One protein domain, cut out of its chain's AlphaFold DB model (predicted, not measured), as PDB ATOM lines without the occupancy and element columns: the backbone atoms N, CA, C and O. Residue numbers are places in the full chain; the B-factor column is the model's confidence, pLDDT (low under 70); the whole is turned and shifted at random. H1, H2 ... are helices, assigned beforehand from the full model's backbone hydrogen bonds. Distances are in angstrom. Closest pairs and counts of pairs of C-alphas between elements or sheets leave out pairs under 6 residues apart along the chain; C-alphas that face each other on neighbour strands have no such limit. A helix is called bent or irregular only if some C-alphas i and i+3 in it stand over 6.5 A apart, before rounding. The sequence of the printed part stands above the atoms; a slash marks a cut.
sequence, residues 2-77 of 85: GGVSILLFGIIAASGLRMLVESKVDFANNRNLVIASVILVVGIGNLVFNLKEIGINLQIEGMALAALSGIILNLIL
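AT A GLANCE: This is residues 2 to 77 of the 85 residues of the protein "Uracil permease" of Staphylococcus aureus (UniProt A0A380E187). Two helices of equal residue count, H2 and H4, pack side by side and run opposite ways, while the longer H1, joined to H2 by a short link, is set off from the pair as a long arm of which residues 2 to 19 stick out free. Between H2 and H4 the chain goes out and folds back as a narrow loop, residues 45 to 61, with the tiny helix H3 near its tip, where residues 52 to 57 stick out. The printed part has 76 residues with four named helices, H1, H2, H3 and H4 in that order, and no named strand; its class is all helix. The whole is loose, with a radius of gyration of the C-alphas of 15.0 A, and flat, spanning 43 by 40 by 15 A.

IN THESE COORDINATES: H1, residues 2 to 22, is the longest helix, 30.1 A from first to last C-alpha, and begins at C-alpha 2 at (1.044, -14.909, -26.770). H2, residues 30 to 44, is 20.7 A long and begins at C-alpha 30 at (-16.260, 14.449, -9.692). H3 holds four residues, 51 to 54. H4, residues 62 to 76, is 20.6 A long and ends at C-alpha 76 at (-17.301, 6.941, 1.867). None of the helices is bent.

HOW THE PARTS SIT: H2 and H4 touch, with 21 pairs of C-alphas within 8 A. Their closest C-alphas, those of Ile 39 and Ala 66, are 4.7 A apart, and their centres are 9.1 A apart. Their lines stand at a shallow tilt of 17 degrees, opposite ways. H1 touches no helix and is apart from H2, H3 and H4; its residues 2 to 19 stand free. H3 touches no helix either. Residues 49 to 50 pair with residues 59 to 60, antiparallel, in a short pairing outside any named strand. In H1, H2 and H4 every pair of O i and N i+4 is within hydrogen-bond range; H3 is too short for such a pair, and its one pair of O i and N i+3 is within range.

THE WHOLE: The two C-alphas farthest apart in the domain, those of Glu 22 and Gly 55, are 43.6 A from each other. Without the stretches that stand free, residues 2 to 19 and 52 to 57, the body has 52 residues and spans 36 by 21 by 15 A. The printed part has no cut, and the links H1 to H2, H2 to H3 and H3 to H4 are short. The mean pLDDT of the printed part is 87.3, and residues 50 to 58 are under 70; the mean of H3 is 62.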
ATOM      1  N   GLY A   2       1.104 -16.295 -27.288       86.06
ATOM      2  CA  GLY A   2       1.044 -14.909 -26.770       86.06
ATOM      3  C   GLY A   2       0.040 -13.955 -27.444       86.06
ATOM      4  O   GLY A   2      -0.650 -13.220 -26.748       86.06
ATOM      5  N   GLY A   3      -0.111 -14.001 -28.775       92.94
ATOM      6  CA  GLY A   3      -1.046 -13.110 -29.486       92.94
ATOM      7  C   GLY A   3      -2.520 -13.334 -29.124       92.94
ATOM      8  O   GLY A   3      -3.273 -12.378 -28.972       92.94
ATOM      9  N   VAL A   4      -2.919 -14.592 -28.909       94.56
ATOM     10  CA  VAL A   4      -4.290 -14.933 -28.496       94.56
ATOM     11  C   VAL A   4      -4.549 -14.451 -27.068       94.56
ATOM     12  O   VAL A   4      -5.604 -13.887 -26.806       94.56
ATOM     13  N   SER A   5      -3.580 -14.587 -26.157       94.12
ATOM     14  CA  SER A   5      -3.703 -14.090 -24.780       94.12
ATOM     15  C   SER A   5      -3.869 -12.570 -24.718       94.12
ATOM     16  O   SER A   5      -4.718 -12.087 -23.976       94.12
ATOM     17  N   ILE A   6      -3.119 -11.817 -25.532       94.81
ATOM     18  CA  ILE A   6      -3.255 -10.353 -25.617       94.81
ATOM     19  C   ILE A   6      -4.667  -9.969 -26.075       94.81
ATOM     20  O   ILE A   6      -5.284  -9.094 -25.473       94.81
ATOM     21  N   LEU A   7      -5.203 -10.651 -27.093       95.94
ATOM     22  CA  LEU A   7      -6.574 -10.416 -27.555       95.94
ATOM     23  C   LEU A   7      -7.611 -10.778 -26.487       95.94
ATOM     24  O   LEU A   7      -8.534 -10.002 -26.265       95.94
ATOM     25  N   LEU A   8      -7.452 -11.911 -25.797       96.00
ATOM     26  CA  LEU A   8      -8.374 -12.337 -24.741       96.00
ATOM     27  C   LEU A   8      -8.424 -11.323 -23.590       96.00
ATOM     28  O   LEU A   8      -9.508 -10.859 -23.235       96.00
ATOM     29  N   PHE A   9      -7.269 -10.920 -23.051       92.25
ATOM     30  CA  PHE A   9      -7.219  -9.906 -21.993       92.25
ATOM     31  C   PHE A   9      -7.694  -8.531 -22.487       92.25
ATOM     32  O   PHE A   9      -8.400  -7.831 -21.759       92.25
ATOM     33  N   GLY A  10      -7.386  -8.170 -23.737       94.44
ATOM     34  CA  GLY A  10      -7.865  -6.939 -24.366       94.44
ATOM     35  C   GLY A  10      -9.390  -6.886 -24.496       94.44
ATOM     36  O   GLY A  10      -9.996  -5.862 -24.183       94.44
ATOM     37  N   ILE A  11     -10.029  -7.994 -24.882       96.31
ATOM     38  CA  ILE A  11     -11.493  -8.098 -24.970       96.31
ATOM     39  C   ILE A  11     -12.133  -7.974 -23.583       96.31
ATOM     40  O   ILE A  11     -13.128  -7.264 -23.441       96.31
ATOM     41  N   ILE A  12     -11.553  -8.603 -22.554       94.62
ATOM     42  CA  ILE A  12     -12.038  -8.480 -21.170       94.62
ATOM     43  C   ILE A  12     -11.997  -7.009 -20.727       94.62
ATOM     44  O   ILE A  12     -13.026  -6.472 -20.310       94.62
ATOM     45  N   ALA A  13     -10.864  -6.321 -20.901       94.19
ATOM     46  CA  ALA A  13     -10.740  -4.900 -20.569       94.19
ATOM     47  C   ALA A  13     -11.736  -4.021 -21.355       94.19
ATOM     48  O   ALA A  13     -12.436  -3.190 -20.769       94.19
ATOM     49  N   ALA A  14     -11.861  -4.242 -22.667       96.25
ATOM     50  CA  ALA A  14     -12.788  -3.501 -23.522       96.25
ATOM     51  C   ALA A  14     -14.259  -3.726 -23.127       96.25
ATOM     52  O   ALA A  14     -15.052  -2.784 -23.150       96.25
ATOM     53  N   SER A  15     -14.632  -4.945 -22.721       96.44
ATOM     54  CA  SER A  15     -15.984  -5.249 -22.234       96.44
ATOM     55  C   SER A  15     -16.317  -4.519 -20.929       96.44
ATOM     56  O   SER A  15     -17.432  -4.017 -20.784       96.44
ATOM     57  N   GLY A  16     -15.340  -4.370 -20.029       94.25
ATOM     58  CA  GLY A  16     -15.474  -3.553 -18.824       94.25
ATOM     59  C   GLY A  16     -15.722  -2.081 -19.157       94.25
ATOM     60  O   GLY A  16     -16.672  -1.488 -18.651       94.25
ATOM     61  N   LEU A  17     -14.943  -1.504 -20.080       94.62
ATOM     62  CA  LEU A  17     -15.169  -0.129 -20.548       94.62
ATOM     63  C   LEU A  17     -16.543   0.039 -21.208       94.62
ATOM     64  O   LEU A  17     -17.252   1.004 -20.921       94.62
ATOM     65  N   ARG A  18     -16.955  -0.920 -22.044       95.69
ATOM     66  CA  ARG A  18     -18.284  -0.919 -22.668       95.69
ATOM     67  C   ARG A  18     -19.399  -0.921 -21.622       95.69
ATOM     68  O   ARG A  18     -20.369  -0.193 -21.792       95.69
ATOM     69  N   MET A  19     -19.255  -1.686 -20.538       95.69
ATOM     70  CA  MET A  19     -20.227  -1.710 -19.442       95.69
ATOM     71  C   MET A  19     -20.402  -0.329 -18.796       95.69
ATOM     72  O   MET A  19     -21.532   0.053 -18.497       95.69
ATOM     73  N   LEU A  20     -19.322   0.441 -18.620       93.75
ATOM     74  CA  LEU A  20     -19.392   1.802 -18.067       93.75
ATOM     75  C   LEU A  20     -20.161   2.756 -18.991       93.75
ATOM     76  O   LEU A  20     -20.973   3.554 -18.520       93.75
ATOM     77  N   VAL A  21     -19.938   2.642 -20.303       94.56
ATOM     78  CA  VAL A  21     -20.630   3.449 -21.320       94.56
ATOM     79  C   VAL A  21     -22.113   3.079 -21.401       94.56
ATOM     80  O   VAL A  21     -22.965   3.964 -21.358       94.56
ATOM     81  N   GLU A  22     -22.433   1.785 -21.456       96.25
ATOM     82  CA  GLU A  22     -23.817   1.289 -21.518       96.25
ATOM     83  C   GLU A  22     -24.601   1.647 -20.248       96.25
ATOM     84  O   GLU A  22     -25.766   2.039 -20.307       96.25
ATOM     85  N   SER A  23     -23.931   1.611 -19.092       94.50
ATOM     86  CA  SER A  23     -24.497   2.047 -17.808       94.50
ATOM     87  C   SER A  23     -24.626   3.572 -17.693       94.50
ATOM     88  O   SER A  23     -25.101   4.058 -16.667       94.50
ATOM     89  N   LYS A  24     -24.207   4.332 -18.718       93.06
ATOM     90  CA  LYS A  24     -24.224   5.803 -18.762       93.06
ATOM     91  C   LYS A  24     -23.576   6.426 -17.526       93.06
ATOM     92  O   LYS A  24     -24.135   7.336 -16.913       93.06
ATOM     93  N   VAL A  25     -22.407   5.908 -17.136       91.12
ATOM     94  CA  VAL A  25     -21.650   6.467 -16.012       91.12
ATOM     95  C   VAL A  25     -21.249   7.900 -16.349       91.12
ATOM     96  O   VAL A  25     -20.511   8.147 -17.299       91.12
ATOM     97  N   ASP A  26     -21.746   8.844 -15.555       91.94
ATOM     98  CA  ASP A  26     -21.418  10.254 -15.703       91.94
ATOM     99  C   ASP A  26     -20.056  10.553 -15.061       91.94
ATOM    100  O   ASP A  26     -19.933  10.566 -13.834       91.94
ATOM    101  N   PHE A  27     -19.042  10.776 -15.899       90.56
ATOM    102  CA  PHE A  27     -17.695  11.184 -15.491       90.56
ATOM    103  C   PHE A  27     -17.542  12.700 -15.307       90.56
ATOM    104  O   PHE A  27     -16.500  13.132 -14.818       90.56
ATOM    105  N   ALA A  28     -18.550  13.509 -15.659       89.75
ATOM    106  CA  ALA A  28     -18.576  14.923 -15.279       89.75
ATOM    107  C   ALA A  28     -18.830  15.080 -13.772       89.75
ATOM    108  O   ALA A  28     -18.410  16.066 -13.166       89.75
ATOM    109  N   ASN A  29     -19.455  14.080 -13.140       89.44
ATOM    110  CA  ASN A  29     -19.519  14.011 -11.690       89.44
ATOM    111  C   ASN A  29     -18.140  13.656 -11.105       89.44
ATOM    112  O   ASN A  29     -17.655  12.528 -11.252       89.44
ATOM    113  N   ASN A  30     -17.555  14.603 -10.363       89.38
ATOM    114  CA  ASN A  30     -16.260  14.449  -9.692       89.38
ATOM    115  C   ASN A  30     -16.175  13.170  -8.848       89.38
ATOM    116  O   ASN A  30     -15.127  12.529  -8.806       89.38
ATOM    117  N   ARG A  31     -17.275  12.743  -8.216       89.50
ATOM    118  CA  ARG A  31     -17.321  11.506  -7.428       89.50
ATOM    119  C   ARG A  31     -17.005  10.277  -8.275       89.50
ATOM    120  O   ARG A  31     -16.171   9.462  -7.888       89.50
ATOM    121  N   ASN A  32     -17.675  10.132  -9.414       91.69
ATOM    122  CA  ASN A  32     -17.494   8.976 -10.289       91.69
ATOM    123  C   ASN A  32     -16.112   9.002 -10.946       91.69
ATOM    124  O   ASN A  32     -15.454   7.964 -11.027       91.69
ATOM    125  N   LEU A  33     -15.651  10.193 -11.343       92.38
ATOM    126  CA  LEU A  33     -14.317  10.395 -11.899       92.38
ATOM    127  C   LEU A  33     -13.221   9.977 -10.912       92.38
ATOM    128  O   LEU A  33     -12.312   9.236 -11.286       92.38
ATOM    129  N   VAL A  34     -13.323  10.395  -9.647       92.62
ATOM    130  CA  VAL A  34     -12.360  10.036  -8.594       92.62
ATOM    131  C   VAL A  34     -12.377   8.532  -8.321       92.62
ATOM    132  O   VAL A  34     -11.312   7.916  -8.300       92.62
ATOM    133  N   ILE A  35     -13.558   7.919  -8.173       93.06
ATOM    134  CA  ILE A  35     -13.676   6.468  -7.938       93.06
ATOM    135  C   ILE A  35     -13.011   5.686  -9.076       93.06
ATOM    136  O   ILE A  35     -12.170   4.824  -8.822       93.06
ATOM    137  N   ALA A  36     -13.345   6.003 -10.330       93.62
ATOM    138  CA  ALA A  36     -12.786   5.313 -11.487       93.62
ATOM    139  C   ALA A  36     -11.270   5.520 -11.616       93.62
ATOM    140  O   ALA A  36     -10.546   4.567 -11.897       93.62
ATOM    141  N   SER A  37     -10.783   6.736 -11.357       92.69
ATOM    142  CA  SER A  37      -9.351   7.055 -11.409       92.69
ATOM    143  C   SER A  37      -8.557   6.251 -10.382       92.69
ATOM    144  O   SER A  37      -7.516   5.689 -10.714       92.69
ATOM    145  N   VAL A  38      -9.061   6.127  -9.150       92.75
ATOM    146  CA  VAL A  38      -8.400   5.336  -8.102       92.75
ATOM    147  C   VAL A  38      -8.400   3.848  -8.451       92.75
ATOM    148  O   VAL A  38      -7.356   3.210  -8.346       92.75
ATOM    149  N   ILE A  39      -9.523   3.300  -8.929       93.19
ATOM    150  CA  ILE A  39      -9.591   1.897  -9.376       93.19
ATOM    151  C   ILE A  39      -8.571   1.635 -10.495       93.19
ATOM    152  O   ILE A  39      -7.862   0.631 -10.452       93.19
ATOM    153  N   LEU A  40      -8.462   2.543 -11.472       92.12
ATOM    154  CA  LEU A  40      -7.519   2.420 -12.586       92.12
ATOM    155  C   LEU A  40      -6.062   2.487 -12.124       92.12
ATOM    156  O   LEU A  40      -5.270   1.634 -12.515       92.12
ATOM    157  N   VAL A  41      -5.704   3.453 -11.272       91.50
ATOM    158  CA  VAL A  41      -4.331   3.596 -10.760       91.50
ATOM    159  C   VAL A  41      -3.927   2.383  -9.921       91.50
ATOM    160  O   VAL A  41      -2.835   1.851 -10.111       91.50
ATOM    161  N   VAL A  42      -4.805   1.905  -9.036       90.25
ATOM    162  CA  VAL A  42      -4.522   0.742  -8.178       90.25
ATOM    163  C   VAL A  42      -4.458  -0.553  -8.998       90.25
ATOM    164  O   VAL A  42      -3.560  -1.369  -8.787       90.25
ATOM    165  N   GLY A  43      -5.382  -0.731  -9.948       88.12
ATOM    166  CA  GLY A  43      -5.487  -1.942 -10.763       88.12
ATOM    167  C   GLY A  43      -4.375  -2.072 -11.803       88.12
ATOM    168  O   GLY A  43      -3.745  -3.122 -11.890       88.12
ATOM    169  N   ILE A  44      -4.092  -1.005 -12.559       89.19
ATOM    170  CA  ILE A  44      -3.015  -0.989 -13.568       89.19
ATOM    171  C   ILE A  44      -1.644  -0.925 -12.888       89.19
ATOM    172  O   ILE A  44      -0.701  -1.564 -13.346       89.19
ATOM    173  N   GLY A  45      -1.537  -0.193 -11.774       83.44
ATOM    174  CA  GLY A  45      -0.303  -0.070 -10.997       83.44
ATOM    175  C   GLY A  45       0.120  -1.349 -10.269       83.44
ATOM    176  O   GLY A  45       1.207  -1.371  -9.703       83.44
ATOM    177  N   ASN A  46      -0.714  -2.397 -10.283       80.88
ATOM    178  CA  ASN A  46      -0.474  -3.689  -9.639       80.88
ATOM    179  C   ASN A  46       0.062  -3.549  -8.203       80.88
ATOM    180  O   ASN A  46       1.069  -4.148  -7.825       80.88
ATOM    181  N   LEU A  47      -0.599  -2.704  -7.405       76.75
ATOM    182  CA  LEU A  47      -0.243  -2.522  -6.002       76.75
ATOM    183  C   LEU A  47      -0.509  -3.825  -5.245       76.75
ATOM    184  O   LEU A  47      -1.643  -4.291  -5.200       76.75
ATOM    185  N   VAL A  48       0.520  -4.398  -4.626       74.75
ATOM    186  CA  VAL A  48       0.396  -5.618  -3.818       74.75
ATOM    187  C   VAL A  48       0.564  -5.252  -2.350       74.75
ATOM    188  O   VAL A  48       1.635  -4.799  -1.942       74.75
ATOM    189  N   PHE A  49      -0.479  -5.470  -1.545       71.38
ATOM    190  CA  PHE A  49      -0.363  -5.371  -0.089       71.38
ATOM    191  C   PHE A  49      -0.019  -6.736   0.499       71.38
ATOM    192  O   PHE A  49      -0.781  -7.700   0.391       71.38
ATOM    193  N   ASN A  50       1.136  -6.786   1.158       68.81
ATOM    194  CA  ASN A  50       1.605  -7.950   1.891       68.81
ATOM    195  C   ASN A  50       1.352  -7.733   3.381       68.81
ATOM    196  O   ASN A  50       2.091  -7.003   4.032       68.81
ATOM    197  N   LEU A  51       0.358  -8.414   3.951       65.56
ATOM    198  CA  LEU A  51       0.088  -8.379   5.398       65.56
ATOM    199  C   LEU A  51       0.991  -9.344   6.193       65.56
ATOM    200  O   LEU A  51       0.689  -9.716   7.327       65.56
ATOM    201  N   LYS A  52       2.133  -9.732   5.606       61.62
ATOM    202  CA  LYS A  52       3.081 -10.696   6.178       61.62
ATOM    203  C   LYS A  52       3.670 -10.233   7.514       61.62
ATOM    204  O   LYS A  52       3.973 -11.075   8.351       61.62
ATOM    205  N   GLU A  53       3.776  -8.925   7.736       59.09
ATOM    206  CA  GLU A  53       4.316  -8.348   8.976       59.09
ATOM    207  C   GLU A  53       3.412  -8.563  10.207       59.09
ATOM    208  O   GLU A  53       3.893  -8.476  11.331       59.09
ATOM    209  N   ILE A  54       2.133  -8.918  10.020       63.00
ATOM    210  CA  ILE A  54       1.161  -9.174  11.107       63.00
ATOM    211  C   ILE A  54       0.916 -10.689  11.327       63.00
ATOM    212  O   ILE A  54       0.078 -11.091  12.128       63.00
ATOM    213  N   GLY A  55       1.675 -11.570  10.661       61.94
ATOM    214  CA  GLY A  55       1.580 -13.027  10.860       61.94
ATOM    215  C   GLY A  55       0.437 -13.711  10.098       61.94
ATOM    216  O   GLY A  55       0.182 -14.897  10.295       61.94
ATOM    217  N   ILE A  56      -0.226 -12.988   9.190       69.12
ATOM    218  CA  ILE A  56      -1.297 -13.498   8.326       69.12
ATOM    219  C   ILE A  56      -0.728 -13.632   6.906       69.12
ATOM    220  O   ILE A  56      -0.298 -12.644   6.314       69.12
ATOM    221  N   ASN A  57      -0.720 -14.838   6.327       64.88
ATOM    222  CA  ASN A  57      -0.296 -15.056   4.930       64.88
ATOM    223  C   ASN A  57      -1.407 -14.657   3.941       64.88
ATOM    224  O   ASN A  57      -1.841 -15.460   3.120       64.88
ATOM    225  N   LEU A  58      -1.889 -13.417   4.039       67.88
ATOM    226  CA  LEU A  58      -2.826 -12.851   3.078       67.88
ATOM    227  C   LEU A  58      -2.083 -11.858   2.183       67.88
ATOM    228  O   LEU A  58      -1.628 -10.806   2.636       67.88
ATOM    229  N   GLN A  59      -1.950 -12.224   0.912       71.81
ATOM    230  CA  GLN A  59      -1.403 -11.376  -0.136       71.81
ATOM    231  C   GLN A  59      -2.572 -10.930  -1.008       71.81
ATOM    232  O   GLN A  59      -3.220 -11.752  -1.654       71.81
ATOM    233  N   ILE A  60      -2.894  -9.640  -0.961       78.12
ATOM    234  CA  ILE A  60      -3.971  -9.090  -1.781       78.12
ATOM    235  C   ILE A  60      -3.338  -8.616  -3.087       78.12
ATOM    236  O   ILE A  60      -2.476  -7.734  -3.082       78.12
ATOM    237  N   GLU A  61      -3.745  -9.231  -4.196       82.50
ATOM    238  CA  GLU A  61      -3.307  -8.846  -5.538       82.50
ATOM    239  C   GLU A  61      -3.939  -7.518  -5.981       82.50
ATOM    240  O   GLU A  61      -5.047  -7.166  -5.558       82.50
ATOM    241  N   GLY A  62      -3.264  -6.797  -6.885       83.00
ATOM    242  CA  GLY A  62      -3.659  -5.450  -7.312       83.00
ATOM    243  C   GLY A  62      -5.089  -5.338  -7.838       83.00
ATOM    244  O   GLY A  62      -5.766  -4.346  -7.575       83.00
ATOM    245  N   MET A  63      -5.606  -6.379  -8.495       89.31
ATOM    246  CA  MET A  63      -6.996  -6.405  -8.964       89.31
ATOM    247  C   MET A  63      -8.010  -6.475  -7.809       89.31
ATOM    248  O   MET A  63      -9.031  -5.785  -7.842       89.31
ATOM    249  N   ALA A  64      -7.717  -7.250  -6.761       89.31
ATOM    250  CA  ALA A  64      -8.560  -7.320  -5.569       89.31
ATOM    251  C   ALA A  64      -8.505  -6.005  -4.775       89.31
ATOM    252  O   ALA A  64      -9.544  -5.497  -4.350       89.31
ATOM    253  N   LEU A  65      -7.319  -5.400  -4.648       89.25
ATOM    254  CA  LEU A  65      -7.153  -4.072  -4.047       89.25
ATOM    255  C   LEU A  65      -7.909  -2.983  -4.804       89.25
ATOM    256  O   LEU A  65      -8.527  -2.127  -4.169       89.25
ATOM    257  N   ALA A  66      -7.892  -3.012  -6.136       91.38
ATOM    258  CA  ALA A  66      -8.615  -2.049  -6.957       91.38
ATOM    259  C   ALA A  66     -10.128  -2.141  -6.717       91.38
ATOM    260  O   ALA A  66     -10.778  -1.122  -6.476       91.38
ATOM    261  N   ALA A  67     -10.679  -3.359  -6.701       91.81
ATOM    262  CA  ALA A  67     -12.093  -3.586  -6.420       91.81
ATOM    263  C   ALA A  67     -12.481  -3.125  -5.004       91.81
ATOM    264  O   ALA A  67     -13.459  -2.393  -4.841       91.81
ATOM    265  N   LEU A  68     -11.689  -3.492  -3.989       92.12
ATOM    266  CA  LEU A  68     -11.922  -3.071  -2.604       92.12
ATOM    267  C   LEU A  68     -11.858  -1.550  -2.458       92.12
ATOM    268  O   LEU A  68     -12.757  -0.956  -1.866       92.12
ATOM    269  N   SER A  69     -10.848  -0.911  -3.049       90.94
ATOM    270  CA  SER A  69     -10.699   0.549  -3.031       90.94
ATOM    271  C   SER A  69     -11.901   1.234  -3.681       90.94
ATOM    272  O   SER A  69     -12.422   2.202  -3.133       90.94
ATOM    273  N   GLY A  70     -12.397   0.696  -4.798       92.25
ATOM    274  CA  GLY A  70     -13.607   1.182  -5.461       92.25
ATOM    275  C   GLY A  70     -14.860   1.086  -4.590       92.25
ATOM    276  O   GLY A  70     -15.613   2.055  -4.489       92.25
ATOM    277  N   ILE A  71     -15.068  -0.054  -3.921       92.69
ATOM    278  CA  ILE A  71     -16.201  -0.263  -3.003       92.69
ATOM    279  C   ILE A  71     -16.115   0.706  -1.819       92.69
ATOM    280  O   ILE A  71     -17.101   1.377  -1.503       92.69
ATOM    281  N   ILE A  72     -14.939   0.813  -1.197       92.69
ATOM    282  CA  ILE A  72     -14.696   1.679  -0.040       92.69
ATOM    283  C   ILE A  72     -14.921   3.147  -0.414       92.69
ATOM    284  O   ILE A  72     -15.687   3.834   0.261       92.69
ATOM    285  N   LEU A  73     -14.335   3.632  -1.515       89.69
ATOM    286  CA  LEU A  73     -14.542   5.013  -1.962       89.69
ATOM    287  C   LEU A  73     -16.003   5.282  -2.321       89.69
ATOM    288  O   LEU A  73     -16.523   6.345  -1.994       89.69
ATOM    289  N   ASN A  74     -16.690   4.333  -2.958       90.69
ATOM    290  CA  ASN A  74     -18.107   4.488  -3.270       90.69
ATOM    291  C   ASN A  74     -18.983   4.562  -2.003       90.69
ATOM    292  O   ASN A  74     -20.019   5.225  -2.026       90.69
ATOM    293  N   LEU A  75     -18.589   3.917  -0.903       88.56
ATOM    294  CA  LEU A  75     -19.299   4.006   0.377       88.56
ATOM    295  C   LEU A  75     -18.998   5.307   1.129       88.56
ATOM    296  O   LEU A  75     -19.912   5.905   1.692       88.56
ATOM    297  N   ILE A  76     -17.738   5.746   1.130       90.38
ATOM    298  CA  ILE A  76     -17.301   6.941   1.867       90.38
ATOM    299  C   ILE A  76     -17.732   8.226   1.153       90.38
ATOM    300  O   ILE A  76     -18.120   9.193   1.808       90.38
ATOM    301  N   LEU A  77     -17.667   8.262  -0.181       85.38
ATOM    302  CA  LEU A  77     -17.971   9.476  -0.930       85.38
ATOM    303  C   LEU A  77     -19.486   9.730  -0.964       85.38
ATOM    304  O   LEU A  77     -20.228   8.922  -1.550       85.38
TER     305      LEU A  77